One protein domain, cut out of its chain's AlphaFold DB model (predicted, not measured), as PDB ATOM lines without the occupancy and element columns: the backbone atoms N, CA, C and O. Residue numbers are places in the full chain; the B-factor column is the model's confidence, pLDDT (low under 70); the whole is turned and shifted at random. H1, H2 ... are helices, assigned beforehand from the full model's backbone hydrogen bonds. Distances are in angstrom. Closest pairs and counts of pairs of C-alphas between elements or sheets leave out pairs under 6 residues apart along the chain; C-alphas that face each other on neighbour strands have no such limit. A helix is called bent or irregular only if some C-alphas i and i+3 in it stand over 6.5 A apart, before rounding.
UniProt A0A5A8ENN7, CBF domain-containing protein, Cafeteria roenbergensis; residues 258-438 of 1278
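What this domain is: This is residues 258 to 438 of the 1278 residues of the protein "CBF domain-containing protein" of Cafeteria roenbergensis (UniProt A0A5A8ENN7). Five helices, H4, H5, H6, H8 and H9, form an up-and-down bundle, each running against the one before it; long H8 reaches out of it to cross the long arm H2, and H3 folds back onto H4. Short H1 and H7 pack together near the far end of H2, and the turn at residues 292 to 298 sticks out. The 181 printed residues include nine named helices, H1 to H9 in order, and no named strand: all helix. The whole is compact, with a radius of gyration of the C-alphas of 18.1 A and spans of 52 by 42 by 27 A.

Where its parts are: H1, residues 258 to 261, begins with C-alpha 258 at (122.986, -20.551, 95.617). H2 is residues 265 to 293, 41.7 A long; H3 296 to 308; H4 311 to 323; H5 330 to 341; H6 346 to 364, 25.1 A; H7 379 to 382; H8 386 to 413, 40.2 A; H9 418 to 434, 24.9 A, ending with C-alpha 434 at (111.636, -14.271, 69.055). H6 is irregular, only just: C-alphas 361 and 364 are 6.53 A apart.

How they stand to each other: H1 touches H7, closest C-alphas Gly 260 and Leu 379, 5.1 A. H2, with residues 272 to 279 alone, touches H8 about perpendicular at 89 degrees, closest C-alphas Leu 279 and Ala 390, 4.7 A. H3 and H4 form a hairpin, closest C-alphas Leu 306 and Lys 314, 5.0 A. H5 touches H8 at a shallow tilt of 9 degrees, the same way, closest C-alphas Arg 341 and Ala 408, 5.4 A. H6 touches H9 at 2 degrees, a shallow tilt, the same way, closest C-alphas Arg 357 and Gln 427, 6.7 A. Every O i to N i+4 pair is within hydrogen-bond range in H3, H4, H5, H6, H8 and H9, and 24 of 25 in H2; H1 and H7 are too short for such a pair.

The domain as a whole: The C-alphas farthest apart, Lys 384 and Ser 418, are 52.6 A apart. The printed part has no cut; the link from H6 to H7 is long. Low confidence, under 70, includes residues 258 to 263 and 289 to 300.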
ATOM      1  N   PRO A 258     122.120 -21.725  95.591       57.94
ATOM      2  CA  PRO A 258     122.986 -20.551  95.617       57.94
ATOM      3  C   PRO A 258     124.456 -20.927  95.366       57.94
ATOM      4  O   PRO A 258     124.888 -22.046  95.662       57.94
ATOM      5  N   LEU A 259     125.214 -19.982  94.797       60.50
ATOM      6  CA  LEU A 259     126.648 -20.096  94.476       60.50
ATOM      7  C   LEU A 259     127.027 -21.313  93.608       60.50
ATOM      8  O   LEU A 259     128.135 -21.838  93.720       60.50
ATOM      9  N   GLY A 260     126.114 -21.834  92.783       62.56
ATOM     10  CA  GLY A 260     126.338 -23.066  92.015       62.56
ATOM     11  C   GLY A 260     126.603 -24.298  92.894       62.56
ATOM     12  O   GLY A 260     127.219 -25.274  92.452       62.56
ATOM     13  N   GLY A 261     126.190 -24.234  94.165       62.53
ATOM     14  CA  GLY A 261     126.498 -25.211  95.202       62.53
ATOM     15  C   GLY A 261     127.907 -25.110  95.801       62.53
ATOM     16  O   GLY A 261     128.317 -26.070  96.452       62.53
ATOM     17  N   LEU A 262     128.672 -24.035  95.584       68.25
ATOM     18  CA  LEU A 262     129.935 -23.779  96.298       68.25
ATOM     19  C   LEU A 262     129.679 -23.433  97.780       68.25
ATOM     20  O   LEU A 262     128.580 -23.034  98.148       68.25
ATOM     21  N   GLU A 263     130.681 -23.624  98.642       62.44
ATOM     22  CA  GLU A 263     130.526 -23.471 100.103       62.44
ATOM     23  C   GLU A 263     130.794 -22.049 100.611       62.44
ATOM     24  O   GLU A 263     130.388 -21.719 101.719       62.44
ATOM     25  N   ASN A 264     131.511 -21.218  99.848       76.19
ATOM     26  CA  ASN A 264     131.914 -19.874 100.272       76.19
ATOM     27  C   ASN A 264     131.964 -18.901  99.087       76.19
ATOM     28  O   ASN A 264     132.410 -19.274  98.001       76.19
ATOM     29  N   GLU A 265     131.662 -17.626  99.332       75.94
ATOM     30  CA  GLU A 265     131.780 -16.544  98.339       75.94
ATOM     31  C   GLU A 265     133.200 -16.447  97.750       75.94
ATOM     32  O   GLU A 265     133.399 -16.371  96.540       75.94
ATOM     33  N   ALA A 266     134.229 -16.602  98.591       77.50
ATOM     34  CA  ALA A 266     135.625 -16.630  98.150       77.50
ATOM     35  C   ALA A 266     135.981 -17.843  97.257       77.50
ATOM     36  O   ALA A 266     137.006 -17.817  96.576       77.50
ATOM     37  N   GLN A 267     135.171 -18.911  97.239       77.06
ATOM     38  CA  GLN A 267     135.288 -19.978  96.235       77.06
ATOM     39  C   GLN A 267     134.600 -19.570  94.924       77.06
ATOM     40  O   GLN A 267     135.143 -19.855  93.858       77.06
ATOM     41  N   PHE A 268     133.444 -18.898  94.996       81.44
ATOM     42  CA  PHE A 268     132.706 -18.396  93.834       81.44
ATOM     43  C   PHE A 268     133.531 -17.376  93.042       81.44
ATOM     44  O   PHE A 268     133.799 -17.618  91.865       81.44
ATOM     45  N   VAL A 269     134.055 -16.334  93.699       83.19
ATOM     46  CA  VAL A 269     134.926 -15.324  93.067       83.19
ATOM     47  C   VAL A 269     136.145 -15.976  92.406       83.19
ATOM     48  O   VAL A 269     136.411 -15.725  91.238       83.19
ATOM     49  N   ARG A 270     136.831 -16.913  93.078       83.06
ATOM     50  CA  ARG A 270     137.971 -17.643  92.483       83.06
ATOM     51  C   ARG A 270     137.587 -18.478  91.258       83.06
ATOM     52  O   ARG A 270     138.396 -18.629  90.346       83.06
ATOM     53  N   VAL A 271     136.387 -19.057  91.226       82.38
ATOM     54  CA  VAL A 271     135.890 -19.799  90.055       82.38
ATOM     55  C   VAL A 271     135.484 -18.838  88.930       82.38
ATOM     56  O   VAL A 271     135.723 -19.149  87.766       82.38
ATOM     57  N   GLN A 272     134.966 -17.653  89.257       84.44
ATOM     58  CA  GLN A 272     134.668 -16.579  88.307       84.44
ATOM     59  C   GLN A 272     135.951 -15.982  87.695       84.44
ATOM     60  O   GLN A 272     136.025 -15.800  86.483       84.44
ATOM     61  N   GLU A 273     137.004 -15.774  88.491       86.19
ATOM     62  CA  GLU A 273     138.346 -15.398  88.017       86.19
ATOM     63  C   GLU A 273     138.939 -16.471  87.092       86.19
ATOM     64  O   GLU A 273     139.446 -16.146  86.017       86.19
ATOM     65  N   GLN A 274     138.830 -17.754  87.468       84.69
ATOM     66  CA  GLN A 274     139.244 -18.885  86.627       84.69
ATOM     67  C   GLN A 274     138.467 -18.917  85.297       84.69
ATOM     68  O   GLN A 274     139.068 -19.153  84.248       84.69
ATOM     69  N   ALA A 275     137.167 -18.612  85.315       84.94
ATOM     70  CA  ALA A 275     136.327 -18.519  84.123       84.94
ATOM     71  C   ALA A 275     136.720 -17.346  83.210       84.94
ATOM     72  O   ALA A 275     136.905 -17.521  82.006       84.94
ATOM     73  N   ALA A 276     136.920 -16.159  83.787       85.56
ATOM     74  CA  ALA A 276     137.339 -14.964  83.065       85.56
ATOM     75  C   ALA A 276     138.761 -15.105  82.489       85.56
ATOM     76  O   ALA A 276     139.051 -14.585  81.411       85.56
ATOM     77  N   ALA A 277     139.664 -15.810  83.178       86.12
ATOM     78  CA  ALA A 277     140.987 -16.149  82.658       86.12
ATOM     79  C   ALA A 277     140.906 -17.144  81.487       86.12
ATOM     80  O   ALA A 277     141.557 -16.928  80.465       86.12
ATOM     81  N   ALA A 278     140.069 -18.183  81.598       83.06
ATOM     82  CA  ALA A 278     139.832 -19.141  80.518       83.06
ATOM     83  C   ALA A 278     139.228 -18.471  79.271       83.06
ATOM     84  O   ALA A 278     139.710 -18.706  78.163       83.06
ATOM     85  N   LEU A 279     138.249 -17.572  79.446       83.75
ATOM     86  CA  LEU A 279     137.666 -16.810  78.340       83.75
ATOM     87  C   LEU A 279     138.716 -15.923  77.655       83.75
ATOM     88  O   LEU A 279     138.888 -16.031  76.444       83.75
ATOM     89  N   ARG A 280     139.484 -15.116  78.404       83.81
ATOM     90  CA  ARG A 280     140.566 -14.287  77.826       83.81
ATOM     91  C   ARG A 280     141.598 -15.122  77.059       83.81
ATOM     92  O   ARG A 280     142.030 -14.713  75.984       83.81
ATOM     93  N   ALA A 281     141.973 -16.291  77.581       82.56
ATOM     94  CA  ALA A 281     142.915 -17.192  76.919       82.56
ATOM     95  C   ALA A 281     142.361 -17.765  75.601       82.56
ATOM     96  O   ALA A 281     143.103 -17.877  74.626       82.56
ATOM     97  N   GLU A 282     141.069 -18.097  75.543       77.88
ATOM     98  CA  GLU A 282     140.409 -18.578  74.322       77.88
ATOM     99  C   GLU A 282     140.199 -17.455  73.289       77.88
ATOM    100  O   GLU A 282     140.402 -17.680  72.095       77.88
ATOM    101  N   VAL A 283     139.891 -16.230  73.730       81.12
ATOM    102  CA  VAL A 283     139.830 -15.048  72.851       81.12
ATOM    103  C   VAL A 283     141.200 -14.753  72.239       81.12
ATOM    104  O   VAL A 283     141.310 -14.665  71.018       81.12
ATOM    105  N   ALA A 284     142.269 -14.703  73.042       80.12
ATOM    106  CA  ALA A 284     143.631 -14.504  72.536       80.12
ATOM    107  C   ALA A 284     144.070 -15.625  71.570       80.12
ATOM    108  O   ALA A 284     144.671 -15.360  70.526       80.12
ATOM    109  N   ARG A 285     143.717 -16.883  71.874       74.19
ATOM    110  CA  ARG A 285     143.981 -18.052  71.019       74.19
ATOM    111  C   ARG A 285     143.289 -17.939  69.657       74.19
ATOM    112  O   ARG A 285     143.907 -18.259  68.641       74.19
ATOM    113  N   ARG A 286     142.029 -17.491  69.611       69.50
ATOM    114  CA  ARG A 286     141.314 -17.288  68.342       69.50
ATOM    115  C   ARG A 286     141.735 -16.023  67.596       69.50
ATOM    116  O   ARG A 286     141.779 -16.089  66.372       69.50
ATOM    117  N   ALA A 287     142.113 -14.943  68.278       73.19
ATOM    118  CA  ALA A 287     142.686 -13.758  67.636       73.19
ATOM    119  C   ALA A 287     143.961 -14.124  66.854       73.19
ATOM    120  O   ALA A 287     144.029 -13.900  65.647       73.19
ATOM    121  N   ALA A 288     144.901 -14.833  67.495       75.50
ATOM    122  CA  ALA A 288     146.093 -15.357  66.825       75.50
ATOM    123  C   ALA A 288     145.747 -16.322  65.668       75.50
ATOM    124  O   ALA A 288     146.375 -16.278  64.611       75.50
ATOM    125  N   LYS A 289     144.707 -17.162  65.816       69.56
ATOM    126  CA  LYS A 289     144.219 -18.011  64.712       69.56
ATOM    127  C   LYS A 289     143.682 -17.173  63.542       69.56
ATOM    128  O   LYS A 289     144.006 -17.493  62.403       69.56
ATOM    129  N   GLN A 290     142.914 -16.107  63.791       64.94
ATOM    130  CA  GLN A 290     142.420 -15.210  62.737       64.94
ATOM    131  C   GLN A 290     143.573 -14.518  61.999       64.94
ATOM    132  O   GLN A 290     143.575 -14.527  60.771       64.94
ATOM    133  N   GLU A 291     144.579 -14.004  62.711       65.00
ATOM    134  CA  GLU A 291     145.748 -13.359  62.091       65.00
ATOM    135  C   GLU A 291     146.614 -14.336  61.276       65.00
ATOM    136  O   GLU A 291     147.209 -13.937  60.280       65.00
ATOM    137  N   THR A 292     146.624 -15.631  61.618       66.12
ATOM    138  CA  THR A 292     147.294 -16.671  60.803       66.12
ATOM    139  C   THR A 292     146.453 -17.252  59.655       66.12
ATOM    140  O   THR A 292     147.005 -17.985  58.835       66.12
ATOM    141  N   MET A 293     145.145 -16.968  59.575       55.75
ATOM    142  CA  MET A 293     144.244 -17.565  58.567       55.75
ATOM    143  C   MET A 293     143.558 -16.573  57.621       55.75
ATOM    144  O   MET A 293     143.201 -16.969  56.512       55.75
ATOM    145  N   ARG A 294     143.362 -15.300  57.993       54.81
ATOM    146  CA  ARG A 294     142.806 -14.300  57.066       54.81
ATOM    147  C   ARG A 294     143.893 -13.767  56.132       54.81
ATOM    148  O   ARG A 294     144.844 -13.131  56.573       54.81
ATOM    149  N   GLY A 295     143.691 -13.949  54.826       54.62
ATOM    150  CA  GLY A 295     144.386 -13.156  53.811       54.62
ATOM    151  C   GLY A 295     144.131 -11.663  54.050       54.62
ATOM    152  O   GLY A 295     142.990 -11.258  54.285       54.62
ATOM    153  N   GLN A 296     145.202 -10.871  54.016       57.06
ATOM    154  CA  GLN A 296     145.299  -9.535  54.620       57.06
ATOM    155  C   GLN A 296     144.114  -8.598  54.328       57.06
ATOM    156  O   GLN A 296     143.539  -8.024  55.256       57.06
ATOM    157  N   GLY A 297     143.681  -8.521  53.065       61.38
ATOM    158  CA  GLY A 297     142.680  -7.551  52.610       61.38
ATOM    159  C   GLY A 297     141.370  -7.526  53.408       61.38
ATOM    160  O   GLY A 297     140.861  -6.444  53.672       61.38
ATOM    161  N   GLY A 298     140.836  -8.674  53.846       68.44
ATOM    162  CA  GLY A 298     139.531  -8.717  54.527       68.44
ATOM    163  C   GLY A 298     139.544  -8.134  55.946       68.44
ATOM    164  O   GLY A 298     138.671  -7.347  56.309       68.44
ATOM    165  N   ALA A 299     140.555  -8.485  56.750       68.88
ATOM    166  CA  ALA A 299     140.704  -7.943  58.105       68.88
ATOM    167  C   ALA A 299     141.183  -6.484  58.086       68.88
ATOM    168  O   ALA A 299     140.742  -5.681  58.906       68.88
ATOM    169  N   GLU A 300     142.066  -6.132  57.150       69.25
ATOM    170  CA  GLU A 300     142.555  -4.762  56.986       69.25
ATOM    171  C   GLU A 300     141.467  -3.821  56.460       69.25
ATOM    172  O   GLU A 300     141.395  -2.682  56.913       69.25
ATOM    173  N   TRP A 301     140.580  -4.287  55.573       78.12
ATOM    174  CA  TRP A 301     139.407  -3.522  55.147       78.12
ATOM    175  C   TRP A 301     138.442  -3.288  56.316       78.12
ATOM    176  O   TRP A 301     138.089  -2.141  56.568       78.12
ATOM    177  N   LEU A 302     138.106  -4.318  57.106       78.56
ATOM    178  CA  LEU A 302     137.262  -4.143  58.300       78.56
ATOM    179  C   LEU A 302     137.896  -3.200  59.342       78.56
ATOM    180  O   LEU A 302     137.197  -2.339  59.871       78.56
ATOM    181  N   ARG A 303     139.214  -3.283  59.603       79.44
ATOM    182  CA  ARG A 303     139.927  -2.299  60.451       79.44
ATOM    183  C   ARG A 303     139.825  -0.881  59.867       79.44
ATOM    184  O   ARG A 303     139.436   0.041  60.576       79.44
ATOM    185  N   ARG A 304     140.068  -0.714  58.563       83.94
ATOM    186  CA  ARG A 304     139.980   0.580  57.862       83.94
ATOM    187  C   ARG A 304     138.567   1.172  57.880       83.94
ATOM    188  O   ARG A 304     138.438   2.385  57.985       83.94
ATOM    189  N   VAL A 305     137.524   0.342  57.824       87.31
ATOM    190  CA  VAL A 305     136.122   0.760  57.993       87.31
ATOM    191  C   VAL A 305     135.847   1.195  59.437       87.31
ATOM    192  O   VAL A 305     135.290   2.269  59.650       87.31
ATOM    193  N   LEU A 306     136.307   0.440  60.441       85.12
ATOM    194  CA  LEU A 306     136.181   0.829  61.854       85.12
ATOM    195  C   LEU A 306     136.893   2.158  62.167       85.12
ATOM    196  O   LEU A 306     136.377   2.980  62.926       85.12
ATOM    197  N   GLU A 307     138.052   2.400  61.555       85.50
ATOM    198  CA  GLU A 307     138.834   3.630  61.706       85.50
ATOM    199  C   GLU A 307     138.239   4.807  60.913       85.50
ATOM    200  O   GLU A 307     137.947   5.851  61.499       85.50
ATOM    201  N   ARG A 308     138.017   4.645  59.601       85.19
ATOM    202  CA  ARG A 308     137.740   5.735  58.641       85.19
ATOM    203  C   ARG A 308     136.406   5.645  57.885       85.19
ATOM    204  O   ARG A 308     136.103   6.568  57.138       85.19
ATOM    205  N   GLY A 309     135.637   4.565  58.029       84.94
ATOM    206  CA  GLY A 309     134.315   4.425  57.400       84.94
ATOM    207  C   GLY A 309     133.268   5.372  57.998       84.94
ATOM    208  O   GLY A 309     133.507   6.002  59.033       84.94
ATOM    209  N   THR A 310     132.092   5.459  57.373       88.56
ATOM    210  CA  THR A 310     130.973   6.247  57.911       88.56
ATOM    211  C   THR A 310     130.428   5.620  59.198       88.56
ATOM    212  O   THR A 310     130.737   4.476  59.539       88.56
ATOM    213  N   PHE A 311     129.585   6.347  59.938       85.31
ATOM    214  CA  PHE A 311     128.960   5.801  61.148       85.31
ATOM    215  C   PHE A 311     128.174   4.506  60.865       85.31
ATOM    216  O   PHE A 311     128.304   3.539  61.615       85.31
ATOM    217  N   GLY A 312     127.419   4.466  59.759       85.94
ATOM    218  CA  GLY A 312     126.679   3.276  59.332       85.94
ATOM    219  C   GLY A 312     127.606   2.094  59.047       85.94
ATOM    220  O   GLY A 312     127.388   1.007  59.581       85.94
ATOM    221  N   ASP A 313     128.698   2.324  58.309       89.19
ATOM    222  CA  ASP A 313     129.686   1.279  58.006       89.19
ATOM    223  C   ASP A 313     130.357   0.742  59.276       89.19
ATOM    224  O   ASP A 313     130.585  -0.459  59.400       89.19
ATOM    225  N   LYS A 314     130.648   1.615  60.252       89.56
ATOM    226  CA  LYS A 314     131.215   1.217  61.550       89.56
ATOM    227  C   LYS A 314     130.252   0.329  62.332       89.56
ATOM    228  O   LYS A 314     130.688  -0.678  62.889       89.56
ATOM    229  N   VAL A 315     128.958   0.655  62.353       90.62
ATOM    230  CA  VAL A 315     127.930  -0.180  62.997       90.62
ATOM    231  C   VAL A 315     127.772  -1.513  62.264       90.62
ATOM    232  O   VAL A 315     127.803  -2.557  62.911       90.62
ATOM    233  N   ALA A 316     127.700  -1.513  60.931       89.19
ATOM    234  CA  ALA A 316     127.621  -2.736  60.130       89.19
ATOM    235  C   ALA A 316     128.856  -3.639  60.319       89.19
ATOM    236  O   ALA A 316     128.719  -4.838  60.568       89.19
ATOM    237  N   ALA A 317     130.064  -3.068  60.287       89.06
ATOM    238  CA  ALA A 317     131.314  -3.790  60.513       89.06
ATOM    239  C   ALA A 317     131.406  -4.365  61.934       89.06
ATOM    240  O   ALA A 317     131.833  -5.508  62.093       89.06
ATOM    241  N   LEU A 318     130.980  -3.623  62.967       87.44
ATOM    242  CA  LEU A 318     130.895  -4.139  64.339       87.44
ATOM    243  C   LEU A 318     129.898  -5.300  64.443       87.44
ATOM    244  O   LEU A 318     130.231  -6.311  65.057       87.44
ATOM    245  N   SER A 319     128.726  -5.187  63.812       89.62
ATOM    246  CA  SER A 319     127.697  -6.233  63.795       89.62
ATOM    247  C   SER A 319     128.182  -7.520  63.126       89.62
ATOM    248  O   SER A 319     128.092  -8.589  63.729       89.62
ATOM    249  N   LEU A 320     128.792  -7.426  61.937       87.75
ATOM    250  CA  LEU A 320     129.422  -8.565  61.250       87.75
ATOM    251  C   LEU A 320     130.545  -9.191  62.095       87.75
ATOM    252  O   LEU A 320     130.638 -10.409  62.232       87.75
ATOM    253  N   LEU A 321     131.368  -8.363  62.744       84.31
ATOM    254  CA  LEU A 321     132.432  -8.812  63.648       84.31
ATOM    255  C   LEU A 321     131.931  -9.364  64.997       84.31
ATOM    256  O   LEU A 321     132.755  -9.861  65.776       84.31
ATOM    257  N   ILE A 322     130.632  -9.272  65.291       87.19
ATOM    258  CA  ILE A 322     129.976  -9.968  66.405       87.19
ATOM    259  C   ILE A 322     129.367 -11.284  65.913       87.19
ATOM    260  O   ILE A 322     129.609 -12.317  66.535       87.19
ATOM    261  N   THR A 323     128.652 -11.290  64.785       86.06
ATOM    262  CA  THR A 323     128.014 -12.506  64.244       86.06
ATOM    263  C   THR A 323     129.035 -13.553  63.779       86.06
ATOM    264  O   THR A 323     128.841 -14.737  64.045       86.06
ATOM    265  N   GLU A 324     130.181 -13.149  63.210       81.94
ATOM    266  CA  GLU A 324     131.309 -14.057  62.907       81.94
ATOM    267  C   GLU A 324     131.900 -14.750  64.153       81.94
ATOM    268  O   GLU A 324     132.559 -15.789  64.044       81.94
ATOM    269  N   ALA A 325     131.789 -14.132  65.335       79.94
ATOM    270  CA  ALA A 325     132.697 -14.406  66.448       79.94
ATOM    271  C   ALA A 325     132.133 -14.058  67.849       79.94
ATOM    272  O   ALA A 325     132.864 -13.456  68.645       79.94
ATOM    273  N   PRO A 326     130.906 -14.479  68.221       79.25
ATOM    274  CA  PRO A 326     130.182 -13.923  69.372       79.25
ATOM    275  C   PRO A 326     130.940 -14.034  70.704       79.25
ATOM    276  O   PRO A 326     130.971 -13.092  71.489       79.25
ATOM    277  N   VAL A 327     131.640 -15.152  70.936       75.94
ATOM    278  CA  VAL A 327     132.422 -15.405  72.168       75.94
ATOM    279  C   VAL A 327     133.630 -14.460  72.320       75.94
ATOM    280  O   VAL A 327     134.106 -14.238  73.430       75.94
ATOM    281  N   GLN A 328     134.134 -13.891  71.219       76.44
ATOM    282  CA  GLN A 328     135.276 -12.961  71.214       76.44
ATOM    283  C   GLN A 328     134.853 -11.493  71.257       76.44
ATOM    284  O   GLN A 328     135.645 -10.629  71.619       76.44
ATOM    285  N   SER A 329     133.623 -11.189  70.858       79.00
ATOM    286  CA  SER A 329     133.205  -9.834  70.517       79.00
ATOM    287  C   SER A 329     132.569  -9.064  71.677       79.00
ATOM    288  O   SER A 329     131.900  -8.066  71.425       79.00
ATOM    289  N   LEU A 330     132.772  -9.479  72.935       83.50
ATOM    290  CA  LEU A 330     132.239  -8.772  74.112       83.50
ATOM    291  C   LEU A 330     132.655  -7.292  74.138       83.50
ATOM    292  O   LEU A 330     131.809  -6.439  74.363       83.50
ATOM    293  N   GLU A 331     133.912  -6.979  73.818       87.00
ATOM    294  CA  GLU A 331     134.412  -5.594  73.759       87.00
ATOM    295  C   GLU A 331     133.773  -4.788  72.608       87.00
ATOM    296  O   GLU A 331     133.513  -3.594  72.741       87.00
ATOM    297  N   ARG A 332     133.446  -5.450  71.487       88.06
ATOM    298  CA  ARG A 332     132.738  -4.843  70.339       88.06
ATOM    299  C   ARG A 332     131.264  -4.586  70.667       88.06
ATOM    300  O   ARG A 332     130.716  -3.561  70.273       88.06
ATOM    301  N   LEU A 333     130.645  -5.498  71.419       88.62
ATOM    302  CA  LEU A 333     129.286  -5.361  71.936       88.62
ATOM    303  C   LEU A 333     129.209  -4.260  73.005       88.62
ATOM    304  O   LEU A 333     128.289  -3.454  72.964       88.62
ATOM    305  N   ASP A 334     130.195  -4.167  73.901       89.38
ATOM    306  CA  ASP A 334     130.316  -3.069  74.868       89.38
ATOM    307  C   ASP A 334     130.473  -1.710  74.168       89.38
ATOM    308  O   ASP A 334     129.875  -0.726  74.604       89.38
ATOM    309  N   HIS A 335     131.190  -1.655  73.039       89.56
ATOM    310  CA  HIS A 335     131.270  -0.452  72.210       89.56
ATOM    311  C   HIS A 335     129.908  -0.080  71.591       89.56
ATOM    312  O   HIS A 335     129.462   1.051  71.777       89.56
ATOM    313  N   LEU A 336     129.195  -1.018  70.947       89.31
ATOM    314  CA  LEU A 336     127.850  -0.753  70.401       89.31
ATOM    315  C   LEU A 336     126.833  -0.365  71.489       89.31
ATOM    316  O   LEU A 336     126.081   0.592  71.317       89.31
ATOM    317  N   VAL A 337     126.816  -1.050  72.636       89.38
ATOM    318  CA  VAL A 337     125.935  -0.698  73.767       89.38
ATOM    319  C   VAL A 337     126.331   0.658  74.373       89.38
ATOM    320  O   VAL A 337     125.461   1.412  74.808       89.38
ATOM    321  N   GLY A 338     127.615   1.024  74.337       88.69
ATOM    322  CA  GLY A 338     128.094   2.371  74.650       88.69
ATOM    323  C   GLY A 338     127.553   3.435  73.687       88.69
ATOM    324  O   GLY A 338     127.026   4.450  74.142       88.69
ATOM    325  N   MET A 339     127.603   3.174  72.377       87.38
ATOM    326  CA  MET A 339     127.050   4.048  71.329       87.38
ATOM    327  C   MET A 339     125.522   4.201  71.454       87.38
ATOM    328  O   MET A 339     125.003   5.298  71.270       87.38
ATOM    329  N   ALA A 340     124.802   3.144  71.846       85.81
ATOM    330  CA  ALA A 340     123.364   3.201  72.133       85.81
ATOM    331  C   ALA A 340     123.030   4.025  73.393       85.81
ATOM    332  O   ALA A 340     121.979   4.657  73.463       85.81
ATOM    333  N   ARG A 341     123.914   4.010  74.403       85.31
ATOM    334  CA  ARG A 341     123.742   4.734  75.677       85.31
ATOM    335  C   ARG A 341     124.139   6.207  75.620       85.31
ATOM    336  O   ARG A 341     123.640   6.985  76.427       85.31
ATOM    337  N   LYS A 342     125.041   6.587  74.713       80.88
ATOM    338  CA  LYS A 342     125.444   7.978  74.457       80.88
ATOM    339  C   LYS A 342     125.127   8.355  73.003       80.88
ATOM    340  O   LYS A 342     126.044   8.442  72.186       80.88
ATOM    341  N   PRO A 343     123.839   8.545  72.666       69.38
ATOM    342  CA  PRO A 343     123.425   8.885  71.313       69.38
ATOM    343  C   PRO A 343     123.921  10.283  70.923       69.38
ATOM    344  O   PRO A 343     123.527  11.270  71.536       69.38
ATOM    345  N   GLY A 344     124.767  10.376  69.893       72.50
ATOM    346  CA  GLY A 344     125.205  11.669  69.348       72.50
ATOM    347  C   GLY A 344     124.130  12.339  68.483       72.50
ATOM    348  O   GLY A 344     123.839  13.516  68.650       72.50
ATOM    349  N   ARG A 345     123.496  11.571  67.586       80.44
ATOM    350  CA  ARG A 345     122.360  11.994  66.748       80.44
ATOM    351  C   ARG A 345     121.250  10.948  66.889       80.44
ATOM    352  O   ARG A 345     121.541   9.761  67.031       80.44
ATOM    353  N   ARG A 346     119.974  11.345  66.854       82.88
ATOM    354  CA  ARG A 346     118.855  10.393  67.045       82.88
ATOM    355  C   ARG A 346     118.854   9.268  66.001       82.88
ATOM    356  O   ARG A 346     118.606   8.117  66.346       82.88
ATOM    357  N   ASP A 347     119.218   9.562  64.755       83.19
ATOM    358  CA  ASP A 347     119.280   8.546  63.691       83.19
ATOM    359  C   ASP A 347     120.423   7.550  63.897       83.19
ATOM    360  O   ASP A 347     120.254   6.355  63.664       83.19
ATOM    361  N   THR A 348     121.573   8.012  64.397       85.69
ATOM    362  CA  THR A 348     122.706   7.132  64.708       85.69
ATOM    363  C   THR A 348     122.399   6.250  65.920       85.69
ATOM    364  O   THR A 348     122.717   5.061  65.911       85.69
ATOM    365  N   ALA A 349     121.668   6.777  66.908       85.62
ATOM    366  CA  ALA A 349     121.103   5.996  68.010       85.62
ATOM    367  C   ALA A 349     120.149   4.902  67.510       85.62
ATOM    368  O   ALA A 349     120.262   3.741  67.913       85.62
ATOM    369  N   ARG A 350     119.240   5.263  66.594       87.62
ATOM    370  CA  ARG A 350     118.305   4.334  65.959       87.62
ATOM    371  C   ARG A 350     119.052   3.217  65.229       87.62
ATOM    372  O   ARG A 350     118.814   2.055  65.549       87.62
ATOM    373  N   GLN A 351     119.981   3.553  64.334       88.06
ATOM    374  CA  GLN A 351     120.774   2.578  63.575       88.06
ATOM    375  C   GLN A 351     121.521   1.598  64.492       88.06
ATOM    376  O   GLN A 351     121.470   0.392  64.261       88.06
ATOM    377  N   VAL A 352     122.150   2.081  65.574       90.94
ATOM    378  CA  VAL A 352     122.784   1.202  66.573       90.94
ATOM    379  C   VAL A 352     121.754   0.320  67.278       90.94
ATOM    380  O   VAL A 352     122.019  -0.860  67.483       90.94
ATOM    381  N   SER A 353     120.591   0.854  67.657       89.19
ATOM    382  CA  SER A 353     119.562   0.083  68.369       89.19
ATOM    383  C   SER A 353     118.935  -1.024  67.508       89.19
ATOM    384  O   SER A 353     118.764  -2.141  67.995       89.19
ATOM    385  N   GLU A 354     118.688  -0.753  66.222       91.50
ATOM    386  CA  GLU A 354     118.164  -1.724  65.253       91.50
ATOM    387  C   GLU A 354     119.232  -2.779  64.908       91.50
ATOM    388  O   GLU A 354     118.946  -3.973  64.955       91.50
ATOM    389  N   ALA A 355     120.493  -2.375  64.714       92.31
ATOM    390  CA  ALA A 355     121.606  -3.310  64.543       92.31
ATOM    391  C   ALA A 355     121.853  -4.183  65.791       92.31
ATOM    392  O   ALA A 355     122.126  -5.375  65.661       92.31
ATOM    393  N   LEU A 356     121.726  -3.626  67.003       91.62
ATOM    394  CA  LEU A 356     121.814  -4.393  68.250       91.62
ATOM    395  C   LEU A 356     120.677  -5.410  68.364       91.62
ATOM    396  O   LEU A 356     120.965  -6.559  68.693       91.62
ATOM    397  N   ARG A 357     119.423  -5.037  68.057       92.56
ATOM    398  CA  ARG A 357     118.295  -5.985  67.975       92.56
ATOM    399  C   ARG A 357     118.657  -7.151  67.057       92.56
ATOM    400  O   ARG A 357     118.572  -8.302  67.477       92.56
ATOM    401  N   ASP A 358     119.101  -6.855  65.840       91.25
ATOM    402  CA  ASP A 358     119.357  -7.871  64.817       91.25
ATOM    403  C   ASP A 358     120.525  -8.790  65.205       91.25
ATOM    404  O   ASP A 358     120.432 -10.008  65.067       91.25
ATOM    405  N   VAL A 359     121.594  -8.245  65.792       90.94
ATOM    406  CA  VAL A 359     122.723  -9.024  66.332       90.94
ATOM    407  C   VAL A 359     122.315  -9.876  67.544       90.94
ATOM    408  O   VAL A 359     122.764 -11.020  67.668       90.94
ATOM    409  N   PHE A 360     121.447  -9.364  68.426       90.88
ATOM    410  CA  PHE A 360     120.924 -10.139  69.554       90.88
ATOM    411  C   PHE A 360     120.072 -11.325  69.078       90.88
ATOM    412  O   PHE A 360     120.309 -12.440  69.543       90.88
ATOM    413  N   LEU A 361     119.156 -11.098  68.129       88.12
ATOM    414  CA  LEU A 361     118.258 -12.119  67.576       88.12
ATOM    415  C   LEU A 361     118.972 -13.165  66.699       88.12
ATOM    416  O   LEU A 361     118.575 -14.325  66.701       88.12
ATOM    417  N   THR A 362     120.008 -12.784  65.943       86.25
ATOM    418  CA  THR A 362     120.644 -13.691  64.961       86.25
ATOM    419  C   THR A 362     121.772 -14.559  65.517       86.25
ATOM    420  O   THR A 362     121.968 -15.665  65.017       86.25
ATOM    421  N   ALA A 363     122.542 -14.084  66.505       81.50
ATOM    422  CA  ALA A 363     123.797 -14.747  66.899       81.50
ATOM    423  C   ALA A 363     124.061 -14.859  68.411       81.50
ATOM    424  O   ALA A 363     124.929 -15.642  68.817       81.50
ATOM    425  N   LEU A 364     123.368 -14.086  69.256       84.62
ATOM    426  CA  LEU A 364     123.681 -14.010  70.689       84.62
ATOM    427  C   LEU A 364     122.658 -14.716  71.582       84.62
ATOM    428  O   LEU A 364     123.074 -15.449  72.482       84.62
ATOM    429  N   LEU A 365     121.361 -14.498  71.375       86.56
ATOM    430  CA  LEU A 365     120.310 -15.037  72.240       86.56
ATOM    431  C   LEU A 365     119.819 -16.415  71.755       86.56
ATOM    432  O   LEU A 365     119.626 -16.600  70.555       86.56
ATOM    433  N   PRO A 366     119.582 -17.381  72.661       82.62
ATOM    434  CA  PRO A 366     118.794 -18.568  72.346       82.62
ATOM    435  C   PRO A 366     117.301 -18.214  72.249       82.62
ATOM    436  O   PRO A 366     116.777 -17.497  73.104       82.62
ATOM    437  N   SER A 367     116.600 -18.763  71.258       77.19
ATOM    438  CA  SER A 367     115.142 -18.627  71.116       77.19
ATOM    439  C   SER A 367     114.355 -19.591  72.018       77.19
ATOM    440  O   SER A 367     113.218 -19.305  72.387       77.19
ATOM    441  N   ASP A 368     114.961 -20.715  72.417       78.94
ATOM    442  CA  ASP A 368     114.347 -21.769  73.236       78.94
ATOM    443  C   ASP A 368     114.356 -21.468  74.743       78.94
ATOM    444  O   ASP A 368     113.511 -21.972  75.486       78.94
ATOM    445  N   ARG A 369     115.328 -20.679  75.223       83.62
ATOM    446  CA  ARG A 369     115.625 -20.559  76.658       83.62
ATOM    447  C   ARG A 369     116.180 -19.200  77.079       83.62
ATOM    448  O   ARG A 369     116.879 -18.516  76.340       83.62
ATOM    449  N   ARG A 370     115.958 -18.869  78.352       86.31
ATOM    450  CA  ARG A 370     116.544 -17.701  79.029       86.31
ATOM    451  C   ARG A 370     118.046 -17.873  79.315       86.31
ATOM    452  O   ARG A 370     118.555 -18.999  79.382       86.31
ATOM    453  N   LEU A 371     118.747 -16.752  79.501       87.00
ATOM    454  CA  LEU A 371     120.181 -16.705  79.813       87.00
ATOM    455  C   LEU A 371     120.430 -17.058  81.287       87.00
ATOM    456  O   LEU A 371     119.862 -16.449  82.199       87.00
ATOM    457  N   ARG A 372     121.304 -18.037  81.539       83.38
ATOM    458  CA  ARG A 372     121.566 -18.577  82.884       83.38
ATOM    459  C   ARG A 372     122.682 -17.793  83.594       83.38
ATOM    460  O   ARG A 372     123.826 -17.846  83.141       83.38
ATOM    461  N   PRO A 373     122.411 -17.110  84.723       84.31
ATOM    462  CA  PRO A 373     123.445 -16.368  85.438       84.31
ATOM    463  C   PRO A 373     124.433 -17.306  86.149       84.31
ATOM    464  O   PRO A 373     124.057 -18.381  86.633       84.31
ATOM    465  N   PHE A 374     125.693 -16.883  86.265       85.50
ATOM    466  CA  PHE A 374     126.835 -17.720  86.660       85.50
ATOM    467  C   PHE A 374     126.644 -18.405  88.024       85.50
ATOM    468  O   PHE A 374     127.008 -19.565  88.201       85.50
ATOM    469  N   HIS A 375     125.987 -17.729  88.972       79.62
ATOM    470  CA  HIS A 375     125.690 -18.251  90.313       79.62
ATOM    471  C   HIS A 375     124.617 -19.358  90.359       79.62
ATOM    472  O   HIS A 375     124.436 -19.968  91.413       79.62
ATOM    473  N   THR A 376     123.917 -19.635  89.252       80.81
ATOM    474  CA  THR A 376     122.968 -20.766  89.124       80.81
ATOM    475  C   THR A 376     123.548 -21.967  88.373       80.81
ATOM    476  O   THR A 376     122.987 -23.063  88.428       80.81
ATOM    477  N   GLN A 377     124.682 -21.790  87.688       81.38
ATOM    478  CA  GLN A 377     125.357 -22.854  86.945       81.38
ATOM    479  C   GLN A 377     125.967 -23.892  87.916       81.38
ATOM    480  O   GLN A 377     126.396 -23.525  89.011       81.38
ATOM    481  N   PRO A 378     126.068 -25.190  87.564       78.38
ATOM    482  CA  PRO A 378     126.649 -26.215  88.442       78.38
ATOM    483  C   PRO A 378     128.196 -26.170  88.488       78.38
ATOM    484  O   PRO A 378     128.898 -27.089  88.053       78.38
ATOM    485  N   LEU A 379     128.735 -25.087  89.063       78.00
ATOM    486  CA  LEU A 379     130.157 -24.707  89.074       78.00
ATOM    487  C   LEU A 379     131.116 -25.790  89.596       78.00
ATOM    488  O   LEU A 379     132.241 -25.894  89.104       78.00
ATOM    489  N   ARG A 380     130.689 -26.645  90.543       68.38
ATOM    490  CA  ARG A 380     131.528 -27.755  91.052       68.38
ATOM    491  C   ARG A 380     131.997 -28.722  89.954       68.38
ATOM    492  O   ARG A 380     133.043 -29.342  90.131       68.38
ATOM    493  N   ARG A 381     131.238 -28.887  88.860       66.75
ATOM    494  CA  ARG A 381     131.522 -29.885  87.808       66.75
ATOM    495  C   ARG A 381     132.347 -29.299  86.659       66.75
ATOM    496  O   ARG A 381     133.420 -29.823  86.373       66.75
ATOM    497  N   ALA A 382     131.939 -28.151  86.108       67.31
ATOM    498  CA  ALA A 382     132.665 -27.489  85.014       67.31
ATOM    499  C   ALA A 382     134.066 -26.977  85.388       67.31
ATOM    500  O   ALA A 382     134.850 -26.657  84.503       67.31
ATOM    501  N   ARG A 383     134.445 -26.959  86.674       65.88
ATOM    502  CA  ARG A 383     135.814 -26.624  87.108       65.88
ATOM    503  C   ARG A 383     136.905 -27.550  86.529       65.88
ATOM    504  O   ARG A 383     138.084 -27.230  86.636       65.88
ATOM    505  N   LYS A 384     136.527 -28.683  85.921       69.19
ATOM    506  CA  LYS A 384     137.421 -29.572  85.154       69.19
ATOM    507  C   LYS A 384     137.605 -29.168  83.684       69.19
ATOM    508  O   LYS A 384     138.564 -29.615  83.064       69.19
ATOM    509  N   CYS A 385     136.711 -28.344  83.142       73.81
ATOM    510  CA  CYS A 385     136.600 -28.020  81.720       73.81
ATOM    511  C   CYS A 385     136.630 -26.491  81.548       73.81
ATOM    512  O   CYS A 385     135.564 -25.863  81.559       73.81
ATOM    513  N   PRO A 386     137.817 -25.863  81.417       78.56
ATOM    514  CA  PRO A 386     137.920 -24.410  81.278       78.56
ATOM    515  C   PRO A 386     137.134 -23.878  80.068       78.56
ATOM    516  O   PRO A 386     136.604 -22.775  80.129       78.56
ATOM    517  N   GLU A 387     136.972 -24.694  79.024       77.00
ATOM    518  CA  GLU A 387     136.116 -24.468  77.854       77.00
ATOM    519  C   GLU A 387     134.644 -24.194  78.221       77.00
ATOM    520  O   GLU A 387     134.072 -23.186  77.805       77.00
ATOM    521  N   LEU A 388     134.030 -25.070  79.025       80.56
ATOM    522  CA  LEU A 388     132.636 -24.935  79.466       80.56
ATOM    523  C   LEU A 388     132.488 -23.785  80.471       80.56
ATOM    524  O   LEU A 388     131.537 -23.007  80.408       80.56
ATOM    525  N   LEU A 389     133.466 -23.643  81.368       83.69
ATOM    526  CA  LEU A 389     133.489 -22.582  82.370       83.69
ATOM    527  C   LEU A 389     133.580 -21.182  81.725       83.69
ATOM    528  O   LEU A 389     132.903 -20.257  82.174       83.69
ATOM    529  N   ALA A 390     134.355 -21.038  80.644       84.12
ATOM    530  CA  ALA A 390     134.436 -19.813  79.850       84.12
ATOM    531  C   ALA A 390     133.104 -19.471  79.157       84.12
ATOM    532  O   ALA A 390     132.709 -18.306  79.157       84.12
ATOM    533  N   LEU A 391     132.385 -20.465  78.618       84.62
ATOM    534  CA  LEU A 391     131.068 -20.257  77.996       84.62
ATOM    535  C   LEU A 391     129.994 -19.842  79.012       84.62
ATOM    536  O   LEU A 391     129.200 -18.954  78.719       84.62
ATOM    537  N   TRP A 392     129.995 -20.406  80.221       86.25
ATOM    538  CA  TRP A 392     129.080 -19.976  81.289       86.25
ATOM    539  C   TRP A 392     129.362 -18.551  81.789       86.25
ATOM    540  O   TRP A 392     128.431 -17.825  82.134       86.25
ATOM    541  N   TYR A 393     130.628 -18.127  81.821       87.19
ATOM    542  CA  TYR A 393     130.987 -16.742  82.144       87.19
ATOM    543  C   TYR A 393     130.695 -15.777  80.983       87.19
ATOM    544  O   TYR A 393     130.334 -14.622  81.219       87.19
ATOM    545  N   PHE A 394     130.780 -16.245  79.733       88.25
ATOM    546  CA  PHE A 394     130.288 -15.516  78.563       88.25
ATOM    547  C   PHE A 394     128.762 -15.326  78.614       88.25
ATOM    548  O   PHE A 394     128.302 -14.210  78.405       88.25
ATOM    549  N   GLU A 395     127.986 -16.358  78.966       88.81
ATOM    550  CA  GLU A 395     126.520 -16.292  79.113       88.81
ATOM    551  C   GLU A 395     126.082 -15.246  80.160       88.81
ATOM    552  O   GLU A 395     125.219 -14.408  79.888       88.81
ATOM    553  N   ASP A 396     126.728 -15.232  81.328       88.75
ATOM    554  CA  ASP A 396     126.494 -14.241  82.389       88.75
ATOM    555  C   ASP A 396     126.935 -12.824  81.971       88.75
ATOM    556  O   ASP A 396     126.205 -11.845  82.152       88.75
ATOM    557  N   SER A 397     128.095 -12.718  81.309       88.06
ATOM    558  CA  SER A 397     128.597 -11.459  80.746       88.06
ATOM    559  C   SER A 397     127.635 -10.874  79.713       88.06
ATOM    560  O   SER A 397     127.337  -9.680  79.780       88.06
ATOM    561  N   LEU A 398     127.135 -11.703  78.792       90.25
ATOM    562  CA  LEU A 398     126.174 -11.354  77.748       90.25
ATOM    563  C   LEU A 398     124.856 -10.868  78.354       90.25
ATOM    564  O   LEU A 398     124.328  -9.843  77.925       90.25
ATOM    565  N   ARG A 399     124.362 -11.542  79.401       89.62
ATOM    566  CA  ARG A 399     123.141 -11.147  80.114       89.62
ATOM    567  C   ARG A 399     123.227  -9.728  80.682       89.62
ATOM    568  O   ARG A 399     122.270  -8.963  80.570       89.62
ATOM    569  N   SER A 400     124.387  -9.346  81.219       90.12
ATOM    570  CA  SER A 400     124.646  -7.982  81.706       90.12
ATOM    571  C   SER A 400     124.659  -6.930  80.577       90.12
ATOM    572  O   SER A 400     124.150  -5.818  80.755       90.12
ATOM    573  N   ARG A 401     125.152  -7.284  79.377       89.94
ATOM    574  CA  ARG A 401     125.098  -6.404  78.188       89.94
ATOM    575  C   ARG A 401     123.680  -6.272  77.648       89.94
ATOM    576  O   ARG A 401     123.258  -5.158  77.354       89.94
ATOM    577  N   TYR A 402     122.929  -7.370  77.579       91.88
ATOM    578  CA  TYR A 402     121.533  -7.342  77.149       91.88
ATOM    579  C   TYR A 402     120.679  -6.489  78.094       91.88
ATOM    580  O   TYR A 402     120.014  -5.566  77.636       91.88
ATOM    581  N   ALA A 403     120.795  -6.673  79.415       91.25
ATOM    582  CA  ALA A 403     120.154  -5.788  80.393       91.25
ATOM    583  C   ALA A 403     120.560  -4.311  80.197       91.25
ATOM    584  O   ALA A 403     119.711  -3.422  80.235       91.25
ATOM    585  N   SER A 404     121.840  -4.051  79.905       91.44
ATOM    586  CA  SER A 404     122.357  -2.704  79.636       91.44
ATOM    587  C   SER A 404     121.816  -2.063  78.350       91.44
ATOM    588  O   SER A 404     121.671  -0.837  78.317       91.44
ATOM    589  N   TYR A 405     121.498  -2.873  77.333       92.12
ATOM    590  CA  TYR A 405     120.788  -2.480  76.111       92.12
ATOM    591  C   TYR A 405     119.292  -2.261  76.370       92.12
ATOM    592  O   TYR A 405     118.761  -1.251  75.920       92.12
ATOM    593  N   ILE A 406     118.627  -3.099  77.176       92.88
ATOM    594  CA  ILE A 406     117.232  -2.865  77.584       92.88
ATOM    595  C   ILE A 406     117.086  -1.527  78.325       92.88
ATOM    596  O   ILE A 406     116.133  -0.801  78.057       92.88
ATOM    597  N   THR A 407     118.047  -1.124  79.168       92.25
ATOM    598  CA  THR A 407     118.047   0.228  79.768       92.25
ATOM    599  C   THR A 407     118.153   1.343  78.717       92.25
ATOM    600  O   THR A 407     117.490   2.369  78.841       92.25
ATOM    601  N   ALA A 408     118.956   1.155  77.662       90.62
ATOM    602  CA  ALA A 408     119.057   2.124  76.567       90.62
ATOM    603  C   ALA A 408     117.763   2.178  75.729       90.62
ATOM    604  O   ALA A 408     117.296   3.260  75.385       90.62
ATOM    605  N   LEU A 409     117.134   1.026  75.475       91.31
ATOM    606  CA  LEU A 409     115.848   0.915  74.782       91.31
ATOM    607  C   LEU A 409     114.700   1.539  75.596       91.31
ATOM    608  O   LEU A 409     113.817   2.180  75.028       91.31
ATOM    609  N   GLN A 410     114.731   1.413  76.927       91.75
ATOM    610  CA  GLN A 410     113.817   2.109  77.837       91.75
ATOM    611  C   GLN A 410     113.980   3.633  77.738       91.75
ATOM    612  O   GLN A 410     112.980   4.325  77.565       91.75
ATOM    613  N   ALA A 411     115.217   4.145  77.753       89.94
ATOM    614  CA  ALA A 411     115.493   5.575  77.582       89.94
ATOM    615  C   ALA A 411     115.051   6.100  76.200       89.94
ATOM    616  O   ALA A 411     114.385   7.132  76.115       89.94
ATOM    617  N   ALA A 412     115.325   5.354  75.123       89.00
ATOM    618  CA  ALA A 412     114.847   5.657  73.770       89.00
ATOM    619  C   ALA A 412     113.309   5.665  73.673       89.00
ATOM    620  O   ALA A 412     112.722   6.480  72.964       89.00
ATOM    621  N   SER A 413     112.634   4.804  74.438       90.12
ATOM    622  CA  SER A 413     111.172   4.785  74.541       90.12
ATOM    623  C   SER A 413     110.591   6.011  75.262       90.12
ATOM    624  O   SER A 413     109.393   6.262  75.138       90.12
ATOM    625  N   SER A 414     111.397   6.782  75.997       88.62
ATOM    626  CA  SER A 414     110.995   8.024  76.681       88.62
ATOM    627  C   SER A 414     111.459   9.320  75.999       88.62
ATOM    628  O   SER A 414     111.150  10.393  76.506       88.62
ATOM    629  N   ASP A 415     112.164   9.253  74.865       89.81
ATOM    630  CA  ASP A 415     112.624  10.449  74.140       89.81
ATOM    631  C   ASP A 415     111.456  11.318  73.630       89.81
ATOM    632  O   ASP A 415     110.352  10.829  73.371       89.81
ATOM    633  N   ALA A 416     111.705  12.617  73.444       87.38
ATOM    634  CA  ALA A 416     110.719  13.568  72.934       87.38
ATOM    635  C   ALA A 416     110.160  13.186  71.545       87.38
ATOM    636  O   ALA A 416     108.979  13.421  71.277       87.38
ATOM    637  N   GLN A 417     110.964  12.552  70.683       89.94
ATOM    638  CA  GLN A 417     110.621  12.353  69.279       89.94
ATOM    639  C   GLN A 417     109.756  11.107  69.035       89.94
ATOM    640  O   GLN A 417     110.156   9.966  69.288       89.94
ATOM    641  N   SER A 418     108.570  11.322  68.460       90.12
ATOM    642  CA  SER A 418     107.549  10.286  68.255       90.12
ATOM    643  C   SER A 418     108.033   9.101  67.409       90.12
ATOM    644  O   SER A 418     107.808   7.944  67.773       90.12
ATOM    645  N   TRP A 419     108.761   9.346  66.313       89.94
ATOM    646  CA  TRP A 419     109.284   8.263  65.472       89.94
ATOM    647  C   TRP A 419     110.317   7.391  66.200       89.94
ATOM    648  O   TRP A 419     110.378   6.184  65.950       89.94
ATOM    649  N   PHE A 420     111.088   7.960  67.133       90.38
ATOM    650  CA  PHE A 420     112.108   7.225  67.884       90.38
ATOM    651  C   PHE A 420     111.459   6.377  68.983       90.38
ATOM    652  O   PHE A 420     111.705   5.170  69.041       90.38
ATOM    653  N   ARG A 421     110.492   6.945  69.725       91.88
ATOM    654  CA  ARG A 421     109.608   6.180  70.626       91.88
ATOM    655  C   ARG A 421     108.895   5.030  69.897       91.88
ATOM    656  O   ARG A 421     108.774   3.936  70.453       91.88
ATOM    657  N   ARG A 422     108.465   5.238  68.643       92.25
ATOM    658  CA  ARG A 422     107.827   4.207  67.804       92.25
ATOM    659  C   ARG A 422     108.796   3.103  67.364       92.25
ATOM    660  O   ARG A 422     108.410   1.937  67.427       92.25
ATOM    661  N   SER A 423     110.034   3.427  66.969       91.12
ATOM    662  CA  SER A 423     111.062   2.404  66.681       91.12
ATOM    663  C   SER A 423     111.402   1.602  67.944       91.12
ATOM    664  O   SER A 423     111.389   0.375  67.896       91.12
ATOM    665  N   ALA A 424     111.570   2.254  69.100       92.62
ATOM    666  CA  ALA A 424     111.815   1.564  70.369       92.62
ATOM    667  C   ALA A 424     110.676   0.591  70.747       92.62
ATOM    668  O   ALA A 424     110.931  -0.533  71.177       92.62
ATOM    669  N   ALA A 425     109.412   0.982  70.530       93.31
ATOM    670  CA  ALA A 425     108.257   0.101  70.723       93.31
ATOM    671  C   ALA A 425     108.226  -1.082  69.731       93.31
ATOM    672  O   ALA A 425     107.826  -2.183  70.109       93.31
ATOM    673  N   GLN A 426     108.666  -0.873  68.484       94.25
ATOM    674  CA  GLN A 426     108.779  -1.937  67.484       94.25
ATOM    675  C   GLN A 426     109.874  -2.943  67.859       94.25
ATOM    676  O   GLN A 426     109.588  -4.133  67.935       94.25
ATOM    677  N   GLN A 427     111.080  -2.470  68.186       92.88
ATOM    678  CA  GLN A 427     112.194  -3.318  68.623       92.88
ATOM    679  C   GLN A 427     111.828  -4.133  69.872       92.88
ATOM    680  O   GLN A 427     112.131  -5.321  69.943       92.88
ATOM    681  N   ALA A 428     111.118  -3.531  70.836       93.31
ATOM    682  CA  ALA A 428     110.647  -4.240  72.024       93.31
ATOM    683  C   ALA A 428     109.639  -5.359  71.697       93.31
ATOM    684  O   ALA A 428     109.675  -6.414  72.329       93.31
ATOM    685  N   PHE A 429     108.765  -5.157  70.704       94.25
ATOM    686  CA  PHE A 429     107.880  -6.207  70.191       94.25
ATOM    687  C   PHE A 429     108.655  -7.305  69.451       94.25
ATOM    688  O   PHE A 429     108.376  -8.478  69.675       94.25
ATOM    689  N   ASP A 430     109.616  -6.946  68.597       92.50
ATOM    690  CA  ASP A 430     110.405  -7.916  67.829       92.50
ATOM    691  C   ASP A 430     111.165  -8.857  68.796       92.50
ATOM    692  O   ASP A 430     111.078 -10.080  68.690       92.50
ATOM    693  N   LEU A 431     111.800  -8.290  69.832       91.31
ATOM    694  CA  LEU A 431     112.477  -9.043  70.897       91.31
ATOM    695  C   LEU A 431     111.518  -9.933  71.713       91.31
ATOM    696  O   LEU A 431     111.872 -11.067  72.019       91.31
ATOM    697  N   LEU A 432     110.306  -9.460  72.041       90.69
ATOM    698  CA  LEU A 432     109.277 -10.242  72.761       90.69
ATOM    699  C   LEU A 432     108.763 -11.459  71.992       90.69
ATOM    700  O   LEU A 432     108.177 -12.367  72.583       90.69
ATOM    701  N   VAL A 433     108.884 -11.426  70.670       90.06
ATOM    702  CA  VAL A 433     108.347 -12.452  69.790       90.06
ATOM    703  C   VAL A 433     109.338 -13.593  69.605       90.06
ATOM    704  O   VAL A 433     108.921 -14.750  69.647       90.06
ATOM    705  N   ASP A 434     110.620 -13.282  69.429       85.44
ATOM    706  CA  ASP A 434     111.636 -14.271  69.055       85.44
ATOM    707  C   ASP A 434     112.606 -14.625  70.212       85.44
ATOM    708  O   ASP A 434     113.443 -15.514  70.052       85.44
ATOM    709  N   CYS A 435     112.503 -13.984  71.391       83.06
ATOM    710  CA  CYS A 435     113.368 -14.244  72.556       83.06
ATOM    711  C   CYS A 435     112.633 -14.230  73.921       83.06
ATOM    712  O   CYS A 435     111.913 -13.282  74.234       83.06
ATOM    713  N   PRO A 436     112.880 -15.212  74.817       83.81
ATOM    714  CA  PRO A 436     112.254 -15.264  76.144       83.81
ATOM    715  C   PRO A 436     112.987 -14.449  77.233       83.81
ATOM    716  O   PRO A 436     112.492 -14.347  78.360       83.81
ATOM    717  N   GLU A 437     114.182 -13.902  76.971       86.81
ATOM    718  CA  GLU A 437     114.952 -13.127  77.961       86.81
ATOM    719  C   GLU A 437     114.394 -11.703  78.134       86.81
ATOM    720  O   GLU A 437     114.071 -11.015  77.169       86.81
ATOM    721  N   ALA A 438     114.319 -11.240  79.386       84.94
ATOM    722  CA  ALA A 438     113.760  -9.939  79.779       84.94
ATOM    723  C   ALA A 438     112.281  -9.691  79.389       84.94
ATOM    724  O   ALA A 438     111.819  -8.554  79.480       84.94
TER     725      ALA A 438